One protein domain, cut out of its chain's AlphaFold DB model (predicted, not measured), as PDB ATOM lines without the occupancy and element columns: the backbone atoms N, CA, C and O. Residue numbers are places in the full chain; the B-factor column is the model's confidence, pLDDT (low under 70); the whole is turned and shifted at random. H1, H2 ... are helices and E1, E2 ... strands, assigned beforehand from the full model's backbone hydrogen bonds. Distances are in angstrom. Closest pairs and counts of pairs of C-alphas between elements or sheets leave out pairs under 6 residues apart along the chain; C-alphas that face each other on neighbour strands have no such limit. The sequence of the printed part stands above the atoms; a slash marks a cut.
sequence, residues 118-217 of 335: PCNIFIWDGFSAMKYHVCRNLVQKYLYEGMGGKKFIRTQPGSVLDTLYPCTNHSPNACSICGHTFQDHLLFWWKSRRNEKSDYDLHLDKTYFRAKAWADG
ATOM      1  N   PRO A 118     125.073 158.702 126.923       93.06
ATOM      2  CA  PRO A 118     126.169 159.633 127.178       93.06
ATOM      3  C   PRO A 118     125.702 161.066 126.911       93.06
ATOM      4  O   PRO A 118     124.945 161.303 125.970       93.06
ATOM      5  N   CYS A 119     126.123 162.033 127.728       92.81
ATOM      6  CA  CYS A 119     125.721 163.422 127.500       92.81
ATOM      7  C   CYS A 119     126.666 164.132 126.515       92.81
ATOM      8  O   CYS A 119     127.816 163.744 126.333       92.81
ATOM      9  N   ASN A 120     126.189 165.199 125.866       90.19
ATOM     10  CA  ASN A 120     126.974 165.951 124.873       90.19
ATOM     11  C   ASN A 120     128.204 166.667 125.466       90.19
ATOM     12  O   ASN A 120     129.077 167.113 124.725       90.19
ATOM     13  N   ILE A 121     128.268 166.809 126.791       90.38
ATOM     14  CA  ILE A 121     129.340 167.509 127.497       90.38
ATOM     15  C   ILE A 121     129.981 166.527 128.468       90.38
ATOM     16  O   ILE A 121     129.299 165.956 129.313       90.38
ATOM     17  N   PHE A 122     131.294 166.349 128.368       90.50
ATOM     18  CA  PHE A 122     132.042 165.557 129.335       90.50
ATOM     19  C   PHE A 122     132.566 166.466 130.448       90.50
ATOM     20  O   PHE A 122     133.446 167.297 130.221       90.50
ATOM     21  N   ILE A 123     132.016 166.314 131.653       91.88
ATOM     22  CA  ILE A 123     132.511 167.010 132.844       91.88
ATOM     23  C   ILE A 123     133.377 166.070 133.673       91.88
ATOM     24  O   ILE A 123     132.974 164.948 133.990       91.88
ATOM     25  N   TRP A 124     134.568 166.559 134.018       89.31
ATOM     26  CA  TRP A 124     135.506 165.863 134.884       89.31
ATOM     27  C   TRP A 124     135.042 165.976 136.331       89.31
ATOM     28  O   TRP A 124     134.631 167.049 136.780       89.31
ATOM     29  N   ASP A 125     135.159 164.883 137.078       88.00
ATOM     30  CA  ASP A 125     135.145 164.977 138.532       88.00
ATOM     31  C   ASP A 125     136.329 165.847 138.994       88.00
ATOM     32  O   ASP A 125     137.479 165.619 138.606       88.00
ATOM     33  N   GLY A 126     136.038 166.869 139.801       87.94
ATOM     34  CA  GLY A 126     137.014 167.876 140.213       87.94
ATOM     35  C   GLY A 126     138.184 167.283 141.001       87.94
ATOM     36  O   GLY A 126     139.325 167.703 140.809       87.94
ATOM     37  N   PHE A 127     137.935 166.264 141.831       89.00
ATOM     38  CA  PHE A 127     138.996 165.602 142.597       89.00
ATOM     39  C   PHE A 127     139.936 164.802 141.699       89.00
ATOM     40  O   PHE A 127     141.158 164.902 141.829       89.00
ATOM     41  N   SER A 128     139.370 164.044 140.762       87.19
ATOM     42  CA  SER A 128     140.133 163.295 139.762       87.19
ATOM     43  C   SER A 128     140.968 164.239 138.885       87.19
ATOM     44  O   SER A 128     142.171 164.036 138.722       87.19
ATOM     45  N   ALA A 129     140.373 165.350 138.433       89.00
ATOM     46  CA  ALA A 129     141.067 166.402 137.690       89.00
ATOM     47  C   ALA A 129     142.263 166.969 138.471       89.00
ATOM     48  O   ALA A 129     143.369 167.064 137.937       89.00
ATOM     49  N   MET A 130     142.065 167.307 139.747       92.31
ATOM     50  CA  MET A 130     143.124 167.836 140.604       92.31
ATOM     51  C   MET A 130     144.274 166.833 140.757       92.31
ATOM     52  O   MET A 130     145.429 167.197 140.536       92.31
ATOM     53  N   LYS A 131     143.973 165.565 141.069       93.19
ATOM     54  CA  LYS A 131     144.984 164.500 141.190       93.19
ATOM     55  C   LYS A 131     145.758 164.303 139.891       93.19
ATOM     56  O   LYS A 131     146.983 164.220 139.923       93.19
ATOM     57  N   TYR A 132     145.068 164.296 138.752       93.56
ATOM     58  CA  TYR A 132     145.697 164.204 137.439       93.56
ATOM     59  C   TYR A 132     146.657 165.373 137.182       93.56
ATOM     60  O   TYR A 132     147.791 165.158 136.755       93.56
ATOM     61  N   HIS A 133     146.246 166.608 137.482       92.69
ATOM     62  CA  HIS A 133     147.096 167.788 137.314       92.69
ATOM     63  C   HIS A 133     148.315 167.777 138.242       92.69
ATOM     64  O   HIS A 133     149.422 168.069 137.790       92.69
ATOM     65  N   VAL A 134     148.138 167.398 139.510       95.31
ATOM     66  CA  VAL A 134     149.250 167.247 140.460       95.31
ATOM     67  C   VAL A 134     150.214 166.164 139.976       95.31
ATOM     68  O   VAL A 134     151.412 166.427 139.881       95.31
ATOM     69  N   CYS A 135     149.701 164.994 139.583       96.12
ATOM     70  CA  CYS A 135     150.507 163.908 139.029       96.12
ATOM     71  C   CYS A 135     151.297 164.369 137.801       96.12
ATOM     72  O   CYS A 135     152.513 164.216 137.757       96.12
ATOM     73  N   ARG A 136     150.639 165.012 136.828       95.38
ATOM     74  CA  ARG A 136     151.277 165.501 135.600       95.38
ATOM     75  C   ARG A 136     152.390 166.510 135.888       95.38
ATOM     76  O   ARG A 136     153.456 166.422 135.281       95.38
ATOM     77  N   ASN A 137     152.161 167.439 136.814       96.56
ATOM     78  CA  ASN A 137     153.163 168.428 137.207       96.56
ATOM     79  C   ASN A 137     154.362 167.776 137.907       96.56
ATOM     80  O   ASN A 137     155.498 168.173 137.664       96.56
ATOM     81  N   LEU A 138     154.130 166.778 138.765       96.31
ATOM     82  CA  LEU A 138     155.207 166.023 139.407       96.31
ATOM     83  C   LEU A 138     155.984 165.196 138.379       96.31
ATOM     84  O   LEU A 138     157.205 165.294 138.338       96.31
ATOM     85  N   VAL A 139     155.298 164.471 137.491       96.56
ATOM     86  CA  VAL A 139     155.930 163.710 136.405       96.56
ATOM     87  C   VAL A 139     156.858 164.603 135.589       96.56
ATOM     88  O   VAL A 139     157.992 164.216 135.361       96.56
ATOM     89  N   GLN A 140     156.431 165.810 135.207       96.50
ATOM     90  CA  GLN A 140     157.280 166.739 134.454       96.50
ATOM     91  C   GLN A 140     158.546 167.167 135.209       96.50
ATOM     92  O   GLN A 140     159.577 167.368 134.577       96.50
ATOM     93  N   LYS A 141     158.485 167.291 136.540       96.56
ATOM     94  CA  LYS A 141     159.645 167.651 137.375       96.56
ATOM     95  C   LYS A 141     160.633 166.499 137.558       96.56
ATOM     96  O   LYS A 141     161.824 166.750 137.690       96.56
ATOM     97  N   TYR A 142     160.141 165.261 137.580       95.81
ATOM     98  CA  TYR A 142     160.950 164.051 137.785       95.81
ATOM     99  C   TYR A 142     161.246 163.283 136.489       95.81
ATOM    100  O   TYR A 142     161.809 162.184 136.530       95.81
ATOM    101  N   LEU A 143     160.864 163.848 135.341       97.38
ATOM    102  CA  LEU A 143     161.175 163.322 134.023       97.38
ATOM    103  C   LEU A 143     162.642 163.614 133.703       97.38
ATOM    104  O   LEU A 143     163.064 164.767 133.711       97.38
ATOM    105  N   TYR A 144     163.401 162.580 133.369       96.38
ATOM    106  CA  TYR A 144     164.760 162.715 132.862       96.38
ATOM    107  C   TYR A 144     164.888 162.008 131.518       96.38
ATOM    108  O   TYR A 144     164.300 160.950 131.281       96.38
ATOM    109  N   GLU A 145     165.656 162.613 130.621       97.69
ATOM    110  CA  GLU A 145     165.990 162.035 129.326       97.69
ATOM    111  C   GLU A 145     167.320 161.290 129.460       97.69
ATOM    112  O   GLU A 145     168.342 161.867 129.826       97.69
ATOM    113  N   GLY A 146     167.294 159.978 129.233       96.06
ATOM    114  CA  GLY A 146     168.496 159.158 129.154       96.06
ATOM    115  C   GLY A 146     169.148 159.235 127.773       96.06
ATOM    116  O   GLY A 146     168.589 159.792 126.823       96.06
ATOM    117  N   MET A 147     170.327 158.619 127.640       94.69
ATOM    118  CA  MET A 147     171.006 158.513 126.345       94.69
ATOM    119  C   MET A 147     170.085 157.851 125.306       94.69
ATOM    120  O   MET A 147     169.434 156.844 125.589       94.69
ATOM    121  N   GLY A 148     170.010 158.436 124.108       95.69
ATOM    122  CA  GLY A 148     169.113 157.984 123.039       95.69
ATOM    123  C   GLY A 148     167.688 158.553 123.099       95.69
ATOM    124  O   GLY A 148     166.804 158.023 122.433       95.69
ATOM    125  N   GLY A 149     167.436 159.598 123.898       95.44
ATOM    126  CA  GLY A 149     166.149 160.315 123.919       95.44
ATOM    127  C   GLY A 149     165.013 159.567 124.627       95.44
ATOM    128  O   GLY A 149     163.851 159.970 124.547       95.44
ATOM    129  N   LYS A 150     165.329 158.472 125.331       95.75
ATOM    130  CA  LYS A 150     164.352 157.732 126.137       95.75
ATOM    131  C   LYS A 150     164.028 158.523 127.402       95.75
ATOM    132  O   LYS A 150     164.929 158.941 128.124       95.75
ATOM    133  N   LYS A 151     162.738 158.706 127.673       96.38
ATOM    134  CA  LYS A 151     162.237 159.407 128.859       96.38
ATOM    135  C   LYS A 151     161.977 158.417 129.978       96.38
ATOM    136  O   LYS A 151     161.288 157.422 129.778       96.38
ATOM    137  N   PHE A 152     162.496 158.724 131.151       96.75
ATOM    138  CA  PHE A 152     162.319 157.938 132.357       96.75
ATOM    139  C   PHE A 152     161.793 158.844 133.472       96.75
ATOM    140  O   PHE A 152     162.006 160.056 133.456       96.75
ATOM    141  N   ILE A 153     161.091 158.259 134.437       97.00
ATOM    142  CA  ILE A 153     160.547 158.973 135.594       97.00
ATOM    143  C   ILE A 153     161.171 158.348 136.833       97.00
ATOM    144  O   ILE A 153     161.096 157.136 137.023       97.00
ATOM    145  N   ARG A 154     161.835 159.169 137.649       95.81
ATOM    146  CA  ARG A 154     162.444 158.725 138.908       95.81
ATOM    147  C   ARG A 154     161.416 158.912 140.008       95.81
ATOM    148  O   ARG A 154     161.107 160.043 140.375       95.81
ATOM    149  N   THR A 155     160.912 157.807 140.535       96.38
ATOM    150  CA  THR A 155     159.962 157.818 141.646       96.38
ATOM    151  C   THR A 155     160.697 157.424 142.919       96.38
ATOM    152  O   THR A 155     161.268 156.339 142.997       96.38
ATOM    153  N   GLN A 156     160.724 158.316 143.910       94.88
ATOM    154  CA  GLN A 156     161.255 157.989 145.233       94.88
ATOM    155  C   GLN A 156     160.182 157.212 146.018       94.88
ATOM    156  O   GLN A 156     159.029 157.662 146.024       94.88
ATOM    157  N   PRO A 157     160.517 156.084 146.672       97.06
ATOM    158  CA  PRO A 157     159.544 155.306 147.436       97.06
ATOM    159  C   PRO A 157     158.919 156.159 148.543       97.06
ATOM    160  O   PRO A 157     159.619 156.900 149.235       97.06
ATOM    161  N   GLY A 158     157.592 156.091 148.674       96.00
ATOM    162  CA  GLY A 158     156.835 156.892 149.645       96.00
ATOM    163  C   GLY A 158     156.658 158.369 149.266       96.00
ATOM    164  O   GLY A 158     156.073 159.136 150.030       96.00
ATOM    165  N   SER A 159     157.133 158.795 148.090       96.50
ATOM    166  CA  SER A 159     156.855 160.141 147.584       96.50
ATOM    167  C   SER A 159     155.394 160.296 147.155       96.50
ATOM    168  O   SER A 159     154.710 159.338 146.802       96.50
ATOM    169  N   VAL A 160     154.913 161.542 147.093       95.81
ATOM    170  CA  VAL A 160     153.566 161.840 146.569       95.81
ATOM    171  C   VAL A 160     153.401 161.320 145.135       95.81
ATOM    172  O   VAL A 160     152.325 160.850 144.773       95.81
ATOM    173  N   LEU A 161     154.466 161.356 144.326       96.19
ATOM    174  CA  LEU A 161     154.432 160.830 142.964       96.19
ATOM    175  C   LEU A 161     154.222 159.311 142.947       96.19
ATOM    176  O   LEU A 161     153.473 158.842 142.103       96.19
ATOM    177  N   ASP A 162     154.806 158.570 143.889       96.56
ATOM    178  CA  ASP A 162     154.639 157.115 144.023       96.56
ATOM    179  C   ASP A 162     153.167 156.731 144.211       96.56
ATOM    180  O   ASP A 162     152.639 155.859 143.529       96.56
ATOM    181  N   THR A 163     152.454 157.487 145.050       95.75
ATOM    182  CA  THR A 163     151.021 157.261 145.296       95.75
ATOM    183  C   THR A 163     150.112 157.680 144.139       95.75
ATOM    184  O   THR A 163     148.984 157.197 144.040       95.75
ATOM    185  N   LEU A 164     150.570 158.610 143.293       95.06
ATOM    186  CA  LEU A 164     149.772 159.182 142.207       95.06
ATOM    187  C   LEU A 164     150.089 158.583 140.830       95.06
ATOM    188  O   LEU A 164     149.358 158.811 139.865       95.06
ATOM    189  N   TYR A 165     151.211 157.882 140.703       93.88
ATOM    190  CA  TYR A 165     151.665 157.317 139.445       93.88
ATOM    191  C   TYR A 165     151.104 155.896 139.265       93.88
ATOM    192  O   TYR A 165     151.081 155.122 140.219       93.88
ATOM    193  N   PRO A 166     150.676 155.505 138.052       93.31
ATOM    194  CA  PRO A 166     150.604 156.293 136.821       93.31
ATOM    195  C   PRO A 166     149.432 157.287 136.804       93.31
ATOM    196  O   PRO A 166     148.337 156.992 137.277       93.31
ATOM    197  N   CYS A 167     149.618 158.446 136.155       90.94
ATOM    198  CA  CYS A 167     148.577 159.486 136.097       90.94
ATOM    199  C   CYS A 167     147.266 159.020 135.430       90.94
ATOM    200  O   CYS A 167     146.226 159.648 135.621       90.94
ATOM    201  N   THR A 168     147.292 157.920 134.671       86.00
ATOM    202  CA  THR A 168     146.109 157.260 134.092       86.00
ATOM    203  C   THR A 168     145.138 156.737 135.148       86.00
ATOM    204  O   THR A 168     143.948 156.642 134.886       86.00
ATOM    205  N   ASN A 169     145.600 156.468 136.372       85.44
ATOM    206  CA  ASN A 169     144.726 156.052 137.473       85.44
ATOM    207  C   ASN A 169     143.856 157.202 138.001       85.44
ATOM    208  O   ASN A 169     142.916 156.985 138.765       85.44
ATOM    209  N   HIS A 170     144.181 158.436 137.620       84.12
ATOM    210  CA  HIS A 170     143.477 159.643 138.041       84.12
ATOM    211  C   HIS A 170     142.836 160.389 136.878       84.12
ATOM    212  O   HIS A 170     142.154 161.389 137.106       84.12
ATOM    213  N   SER A 171     143.015 159.921 135.637       76.38
ATOM    214  CA  SER A 171     142.171 160.404 134.554       76.38
ATOM    215  C   SER A 171     140.734 159.981 134.858       76.38
ATOM    216  O   SER A 171     140.507 158.804 135.146       76.38
ATOM    217  N   PRO A 172     139.761 160.906 134.838       73.94
ATOM    218  CA  PRO A 172     138.379 160.555 135.108       73.94
ATOM    219  C   PRO A 172     137.900 159.589 134.025       73.94
ATOM    220  O   PRO A 172     137.614 159.981 132.896       73.94
ATOM    221  N   ASN A 173     137.809 158.313 134.390       81.50
ATOM    222  CA  ASN A 173     137.258 157.278 133.526       81.50
ATOM    223  C   ASN A 173     135.740 157.385 133.416       81.50
ATOM    224  O   ASN A 173     135.170 156.639 132.640       81.50
ATOM    225  N   ALA A 174     135.088 158.274 134.170       87.00
ATOM    226  CA  ALA A 174     133.645 158.456 134.175       87.00
ATOM    227  C   ALA A 174     133.277 159.947 134.213       87.00
ATOM    228  O   ALA A 174     133.918 160.747 134.899       87.00
ATOM    229  N   CYS A 175     132.229 160.319 133.482       91.25
ATOM    230  CA  CYS A 175     131.656 161.655 133.490       91.25
ATOM    231  C   CYS A 175     130.910 161.905 134.802       91.25
ATOM    232  O   CYS A 175     130.075 161.092 135.198       91.25
ATOM    233  N   SER A 176     131.115 163.063 135.434       89.94
ATOM    234  CA  SER A 176     130.417 163.400 136.683       89.94
ATOM    235  C   SER A 176     128.894 163.545 136.528       89.94
ATOM    236  O   SER A 176     128.168 163.416 137.509       89.94
ATOM    237  N   ILE A 177     128.396 163.794 135.307       90.31
ATOM    238  CA  ILE A 177     126.959 163.955 135.035       90.31
ATOM    239  C   ILE A 177     126.273 162.603 134.813       90.31
ATOM    240  O   ILE A 177     125.239 162.324 135.421       90.31
ATOM    241  N   CYS A 178     126.788 161.787 133.889       92.38
ATOM    242  CA  CYS A 178     126.097 160.575 133.434       92.38
ATOM    243  C   CYS A 178     126.819 159.266 133.774       92.38
ATOM    244  O   CYS A 178     126.259 158.206 133.515       92.38
ATOM    245  N   GLY A 179     128.027 159.319 134.345       89.62
ATOM    246  CA  GLY A 179     128.805 158.141 134.743       89.62
ATOM    247  C   GLY A 179     129.482 157.381 133.597       89.62
ATOM    248  O   GLY A 179     130.246 156.461 133.864       89.62
ATOM    249  N   HIS A 180     129.243 157.764 132.341       92.19
ATOM    250  CA  HIS A 180     129.850 157.123 131.168       92.19
ATOM    251  C   HIS A 180     131.312 157.471 130.991       92.19
ATOM    252  O   HIS A 180     131.760 158.533 131.430       92.19
ATOM    253  N   THR A 181     132.047 156.610 130.293       91.00
ATOM    254  CA  THR A 181     133.467 156.851 130.082       91.00
ATOM    255  C   THR A 181     133.730 157.994 129.114       91.00
ATOM    256  O   THR A 181     132.892 158.349 128.281       91.00
ATOM    257  N   PHE A 182     134.921 158.591 129.203       89.19
ATOM    258  CA  PHE A 182     135.344 159.593 128.224       89.19
ATOM    259  C   PHE A 182     135.285 159.038 126.794       89.19
ATOM    260  O   PHE A 182     134.883 159.746 125.874       89.19
ATOM    261  N   GLN A 183     135.623 157.757 126.614       90.12
ATOM    262  CA  GLN A 183     135.563 157.088 125.319       90.12
ATOM    263  C   GLN A 183     134.122 156.958 124.810       90.12
ATOM    264  O   GLN A 183     133.878 157.220 123.633       90.12
ATOM    265  N   ASP A 184     133.161 156.653 125.685       93.25
ATOM    266  CA  ASP A 184     131.739 156.602 125.323       93.25
ATOM    267  C   ASP A 184     131.219 157.972 124.892       93.25
ATOM    268  O   ASP A 184     130.525 158.087 123.883       93.25
ATOM    269  N   HIS A 185     131.602 159.031 125.610       92.94
ATOM    270  CA  HIS A 185     131.288 160.407 125.228       92.94
ATOM    271  C   HIS A 185     131.914 160.806 123.901       92.94
ATOM    272  O   HIS A 185     131.256 161.443 123.085       92.94
ATOM    273  N   LEU A 186     133.175 160.437 123.676       90.88
ATOM    274  CA  LEU A 186     133.872 160.724 122.431       90.88
ATOM    275  C   LEU A 186     133.180 160.012 121.262       90.88
ATOM    276  O   LEU A 186     132.902 160.630 120.240       90.88
ATOM    277  N   LEU A 187     132.852 158.727 121.422       91.88
ATOM    278  CA  LEU A 187     132.124 157.944 120.424       91.88
ATOM    279  C   LEU A 187     130.729 158.509 120.170       91.88
ATOM    280  O   LEU A 187     130.307 158.587 119.018       91.88
ATOM    281  N   PHE A 188     130.018 158.904 121.223       93.38
ATOM    282  CA  PHE A 188     128.711 159.538 121.108       93.38
ATOM    283  C   PHE A 188     128.803 160.872 120.369       93.38
ATOM    284  O   PHE A 188     128.088 161.064 119.394       93.38
ATOM    285  N   TRP A 189     129.744 161.739 120.742       91.25
ATOM    286  CA  TRP A 189     129.995 163.011 120.068       91.25
ATOM    287  C   TRP A 189     130.351 162.815 118.592       91.25
ATOM    288  O   TRP A 189     129.785 163.483 117.730       91.25
ATOM    289  N   TRP A 190     131.212 161.845 118.270       87.38
ATOM    290  CA  TRP A 190     131.530 161.501 116.883       87.38
ATOM    291  C   TRP A 190     130.317 160.975 116.120       87.38
ATOM    292  O   TRP A 190     130.143 161.327 114.958       87.38
ATOM    293  N   LYS A 191     129.473 160.140 116.737       88.81
ATOM    294  CA  LYS A 191     128.233 159.650 116.115       88.81
ATOM    295  C   LYS A 191     127.244 160.789 115.870       88.81
ATOM    296  O   LYS A 191     126.728 160.890 114.763       88.81
ATOM    297  N   SER A 192     127.037 161.662 116.852       87.94
ATOM    298  CA  SER A 192     126.178 162.843 116.723       87.94
ATOM    299  C   SER A 192     126.689 163.768 115.619       87.94
ATOM    300  O   SER A 192     125.944 164.095 114.701       87.94
ATOM    301  N   ARG A 193     127.994 164.064 115.598       82.19
ATOM    302  CA  ARG A 193     128.614 164.879 114.545       82.19
ATOM    303  C   ARG A 193     128.593 164.204 113.173       82.19
ATOM    304  O   ARG A 193     128.515 164.889 112.164       82.19
ATOM    305  N   ARG A 194     128.642 162.869 113.098       77.00
ATOM    306  CA  ARG A 194     128.491 162.151 111.821       77.00
ATOM    307  C   ARG A 194     127.105 162.335 111.212       77.00
ATOM    308  O   ARG A 194     126.997 162.352 109.990       77.00
ATOM    309  N   ASN A 195     126.078 162.453 112.046       79.69
ATOM    310  CA  ASN A 195     124.725 162.738 111.578       79.69
ATOM    311  C   ASN A 195     124.587 164.197 111.108       79.69
ATOM    312  O   ASN A 195     123.733 164.487 110.280       79.69
ATOM    313  N   GLU A 196     125.470 165.078 111.580       83.06
ATOM    314  CA  GLU A 196     125.545 166.503 111.237       83.06
ATOM    315  C   GLU A 196     126.773 166.837 110.370       83.06
ATOM    316  O   GLU A 196     127.304 167.946 110.453       83.06
ATOM    317  N   LYS A 197     127.301 165.892 109.571       78.62
ATOM    318  CA  LYS A 197     128.508 166.183 108.780       78.62
ATOM    319  C   LYS A 197     128.264 167.380 107.877       78.62
ATOM    320  O   LYS A 197     127.381 167.348 107.023       78.62
ATOM    321  N   SER A 198     129.126 168.380 108.015       82.00
ATOM    322  CA  SER A 198     129.246 169.423 107.010       82.00
ATOM    323  C   SER A 198     129.672 168.802 105.674       82.00
ATOM    324  O   SER A 198     130.394 167.798 105.644       82.00
ATOM    325  N   ASP A 199     129.276 169.416 104.559       85.62
ATOM    326  CA  ASP A 199     129.724 169.000 103.221       85.62
ATOM    327  C   ASP A 199     131.257 168.947 103.119       85.62
ATOM    328  O   ASP A 199     131.823 168.117 102.404       85.62
ATOM    329  N   TYR A 200     131.940 169.791 103.897       82.44
ATOM    330  CA  TYR A 200     133.390 169.804 104.009       82.44
ATOM    331  C   TYR A 200     133.949 168.554 104.706       82.44
ATOM    332  O   TYR A 200     134.870 167.928 104.184       82.44
ATOM    333  N   ASP A 201     133.370 168.133 105.837       82.06
ATOM    334  CA  ASP A 201     133.782 166.902 106.529       82.06
ATOM    335  C   ASP A 201     133.541 165.663 105.642       82.06
ATOM    336  O   ASP A 201     134.358 164.741 105.602       82.06
ATOM    337  N   LEU A 202     132.446 165.657 104.868       85.81
ATOM    338  CA  LEU A 202     132.184 164.631 103.850       85.81
ATOM    339  C   LEU A 202     133.236 164.636 102.734       85.81
ATOM    340  O   LEU A 202     133.638 163.566 102.271       85.81
ATOM    341  N   HIS A 203     133.674 165.814 102.288       87.88
ATOM    342  CA  HIS A 203     134.725 165.944 101.284       87.88
ATOM    343  C   HIS A 203     136.071 165.427 101.806       87.88
ATOM    344  O   HIS A 203     136.715 164.632 101.120       87.88
ATOM    345  N   LEU A 204     136.465 165.796 103.030       86.19
ATOM    346  CA  LEU A 204     137.701 165.316 103.650       86.19
ATOM    347  C   LEU A 204     137.725 163.790 103.757       86.19
ATOM    348  O   LEU A 204     138.690 163.170 103.309       86.19
ATOM    349  N   ASP A 205     136.646 163.172 104.244       87.50
ATOM    350  CA  ASP A 205     136.554 161.712 104.311       87.50
ATOM    351  C   ASP A 205     136.706 161.077 102.923       87.50
ATOM    352  O   ASP A 205     137.494 160.146 102.750       87.50
ATOM    353  N   LYS A 206     136.015 161.610 101.904       90.56
ATOM    354  CA  LYS A 206     136.146 161.128 100.520       90.56
ATOM    355  C   LYS A 206     137.586 161.232 100.018       90.56
ATOM    356  O   LYS A 206     138.090 160.268  99.447       90.56
ATOM    357  N   THR A 207     138.258 162.363 100.242       89.81
ATOM    358  CA  THR A 207     139.655 162.551  99.813       89.81
ATOM    359  C   THR A 207     140.616 161.614 100.537       89.81
ATOM    360  O   THR A 207     141.473 161.016  99.890       89.81
ATOM    361  N   TYR A 208     140.434 161.406 101.845       91.12
ATOM    362  CA  TYR A 208     141.245 160.481 102.630       91.12
ATOM    363  C   TYR A 208     141.085 159.035 102.150       91.12
ATOM    364  O   TYR A 208     142.079 158.359 101.896       91.12
ATOM    365  N   PHE A 209     139.847 158.560 101.965       90.06
ATOM    366  CA  PHE A 209     139.608 157.200 101.474       90.06
ATOM    367  C   PHE A 209     140.125 157.000 100.046       90.06
ATOM    368  O   PHE A 209     140.670 155.938  99.752       90.06
ATOM    369  N   ARG A 210     140.038 158.025  99.188       88.44
ATOM    370  CA  ARG A 210     140.618 157.994  97.836       88.44
ATOM    371  C   ARG A 210     142.145 157.898  97.881       88.44
ATOM    372  O   ARG A 210     142.718 157.051  97.204       88.44
ATOM    373  N   ALA A 211     142.796 158.713  98.713       86.81
ATOM    374  CA  ALA A 211     144.248 158.687  98.888       86.81
ATOM    375  C   ALA A 211     144.737 157.349  99.461       86.81
ATOM    376  O   ALA A 211     145.737 156.807  98.999       86.81
ATOM    377  N   LYS A 212     144.001 156.781 100.424       90.75
ATOM    378  CA  LYS A 212     144.308 155.464 100.983       90.75
ATOM    379  C   LYS A 212     144.162 154.353  99.939       90.75
ATOM    380  O   LYS A 212     145.075 153.554  99.788       90.75
ATOM    381  N   ALA A 213     143.067 154.336  99.175       90.56
ATOM    382  CA  ALA A 213     142.867 153.355  98.104       90.56
ATOM    383  C   ALA A 213     143.960 153.430  97.023       90.56
ATOM    384  O   ALA A 213     144.350 152.405  96.469       90.56
ATOM    385  N   TRP A 214     144.469 154.634  96.747       87.44
ATOM    386  CA  TRP A 214     145.605 154.839  95.852       87.44
ATOM    387  C   TRP A 214     146.911 154.280  96.429       87.44
ATOM    388  O   TRP A 214     147.608 153.543  95.737       87.44
ATOM    389  N   ALA A 215     147.209 154.560  97.701       89.88
ATOM    390  CA  ALA A 215     148.391 154.026  98.382       89.88
ATOM    391  C   ALA A 215     148.370 152.491  98.493       89.88
ATOM    392  O   ALA A 215     149.412 151.852  98.365       89.88
ATOM    393  N   ASP A 216     147.184 151.907  98.670       93.06
ATOM    394  CA  ASP A 216     146.985 150.458  98.751       93.06
ATOM    395  C   ASP A 216     147.021 149.771  97.363       93.06
ATOM    396  O   ASP A 216     146.871 148.555  97.279       93.06
ATOM    397  N   GLY A 217     147.184 150.522  96.262       91.25
ATOM    398  CA  GLY A 217     147.200 149.980  94.893       91.25
ATOM    399  C   GLY A 217     145.839 149.489  94.379       91.25
ATOM    400  O   GLY A 217     145.758 148.920  93.295       91.25
TER     401      GLY A 217
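Overview. This is residues 118 to 217 of the 335 residues of the protein "Hypothetical protein" of Corethron hystrix (UniProt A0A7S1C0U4). The model is a flat, open arch of few contacts: one limb is the long helix H1, with the small strand hairpin of E1 and E2 running on from its end and the short helix H2 packed on its side, while H3 makes the span and H4 the other limb, a lone helix of which residues 203 to 215 stand free. A long stretch with no named element, residues 165 to 181, leads from H2 to H3, and no helix packs on H3 or H4. The printed part has 100 residues with four named helices and two named strands, in the order H1, E1, E2, H2, H3, H4 along the chain; the sheet is E1 - E2, antiparallel, and the class is mostly helix. The whole is extended, with a radius of gyration of the C-alphas of 20.1 A, and the C-alphas span 54 by 43 by 17 A along their three main axes.

Arrangement. The first element of the printed part is H1, residues 126 to 142. The strand E1, residues 143 to 145, follows it with 0 residues between them, a tight link. E1 and the strand E2, residues 151 to 153, form a hairpin with a tight link of 5 residues. They are antiparallel neighbours, with 145 degrees between their N-to-C directions. The C-alphas of Leu 143 and Ile 153, which face each other, are 4.7 A apart, and those of Glu 145 and Lys 151, which also face each other, are 4.6 A apart. N 144 and O 152 are within hydrogen-bond range at 2.9 A, and so are N 152 and O 144, also at 2.9 A. The closest C-alphas of H1 and E2 are those of Tyr 142 and Ile 153, 5.5 A apart. After a short link of 6 residues comes the helix H2, residues 160 to 164. H1 and H2 touch, with 5 pairs of C-alphas within 8 A; the closest are those of Cys 135 and Leu 164, 5.7 A apart. H3, residues 182 to 195, and H4, residues 199 to 215, touch no helix. H3 is apart from H1, H2 and both strands, and H4 is apart from H1, H2, H3 and both strands. In H1, H2, H3 and H4 every O i to N i+4 pair is within hydrogen-bond range.

Along the chain. H1 begins at C-alpha 126, at (137.014, 167.876, 140.213), and runs 24.4 A from first to last C-alpha, to Tyr 142. E1 and E2 have three residues each and measure 6.8 A and 7.0 A. H2, five residues from Val 160 to Leu 164, measures 6.4 A. H3 begins at C-alpha 182, at (135.344, 159.593, 128.224), and is 20.0 A long, from Phe 182 to Asn 195. H4 runs 24.4 A from Asp 199 and ends at C-alpha 215, at (148.391, 154.026, 98.382).

Size, cuts and confidence. The two C-alphas farthest apart are those of Gly 158 and Gly 217, at 56.0 A, and the first and last printed C-alphas, of Pro 118 and Gly 217, are 39.7 A apart. Residues 195 to 200 stand free, and so do residues 203 to 217, of which 203 to 215 belong to H4. Without these stretches the body has 79 residues and spans 45 by 32 by 13 A. The printed part has no cut. The link from H2 to H3, 17 residues, is long, while that from H3 to H4, 3 residues, is tight. The mean pLDDT of the printed part is 90.8, and no printed residue is under 70.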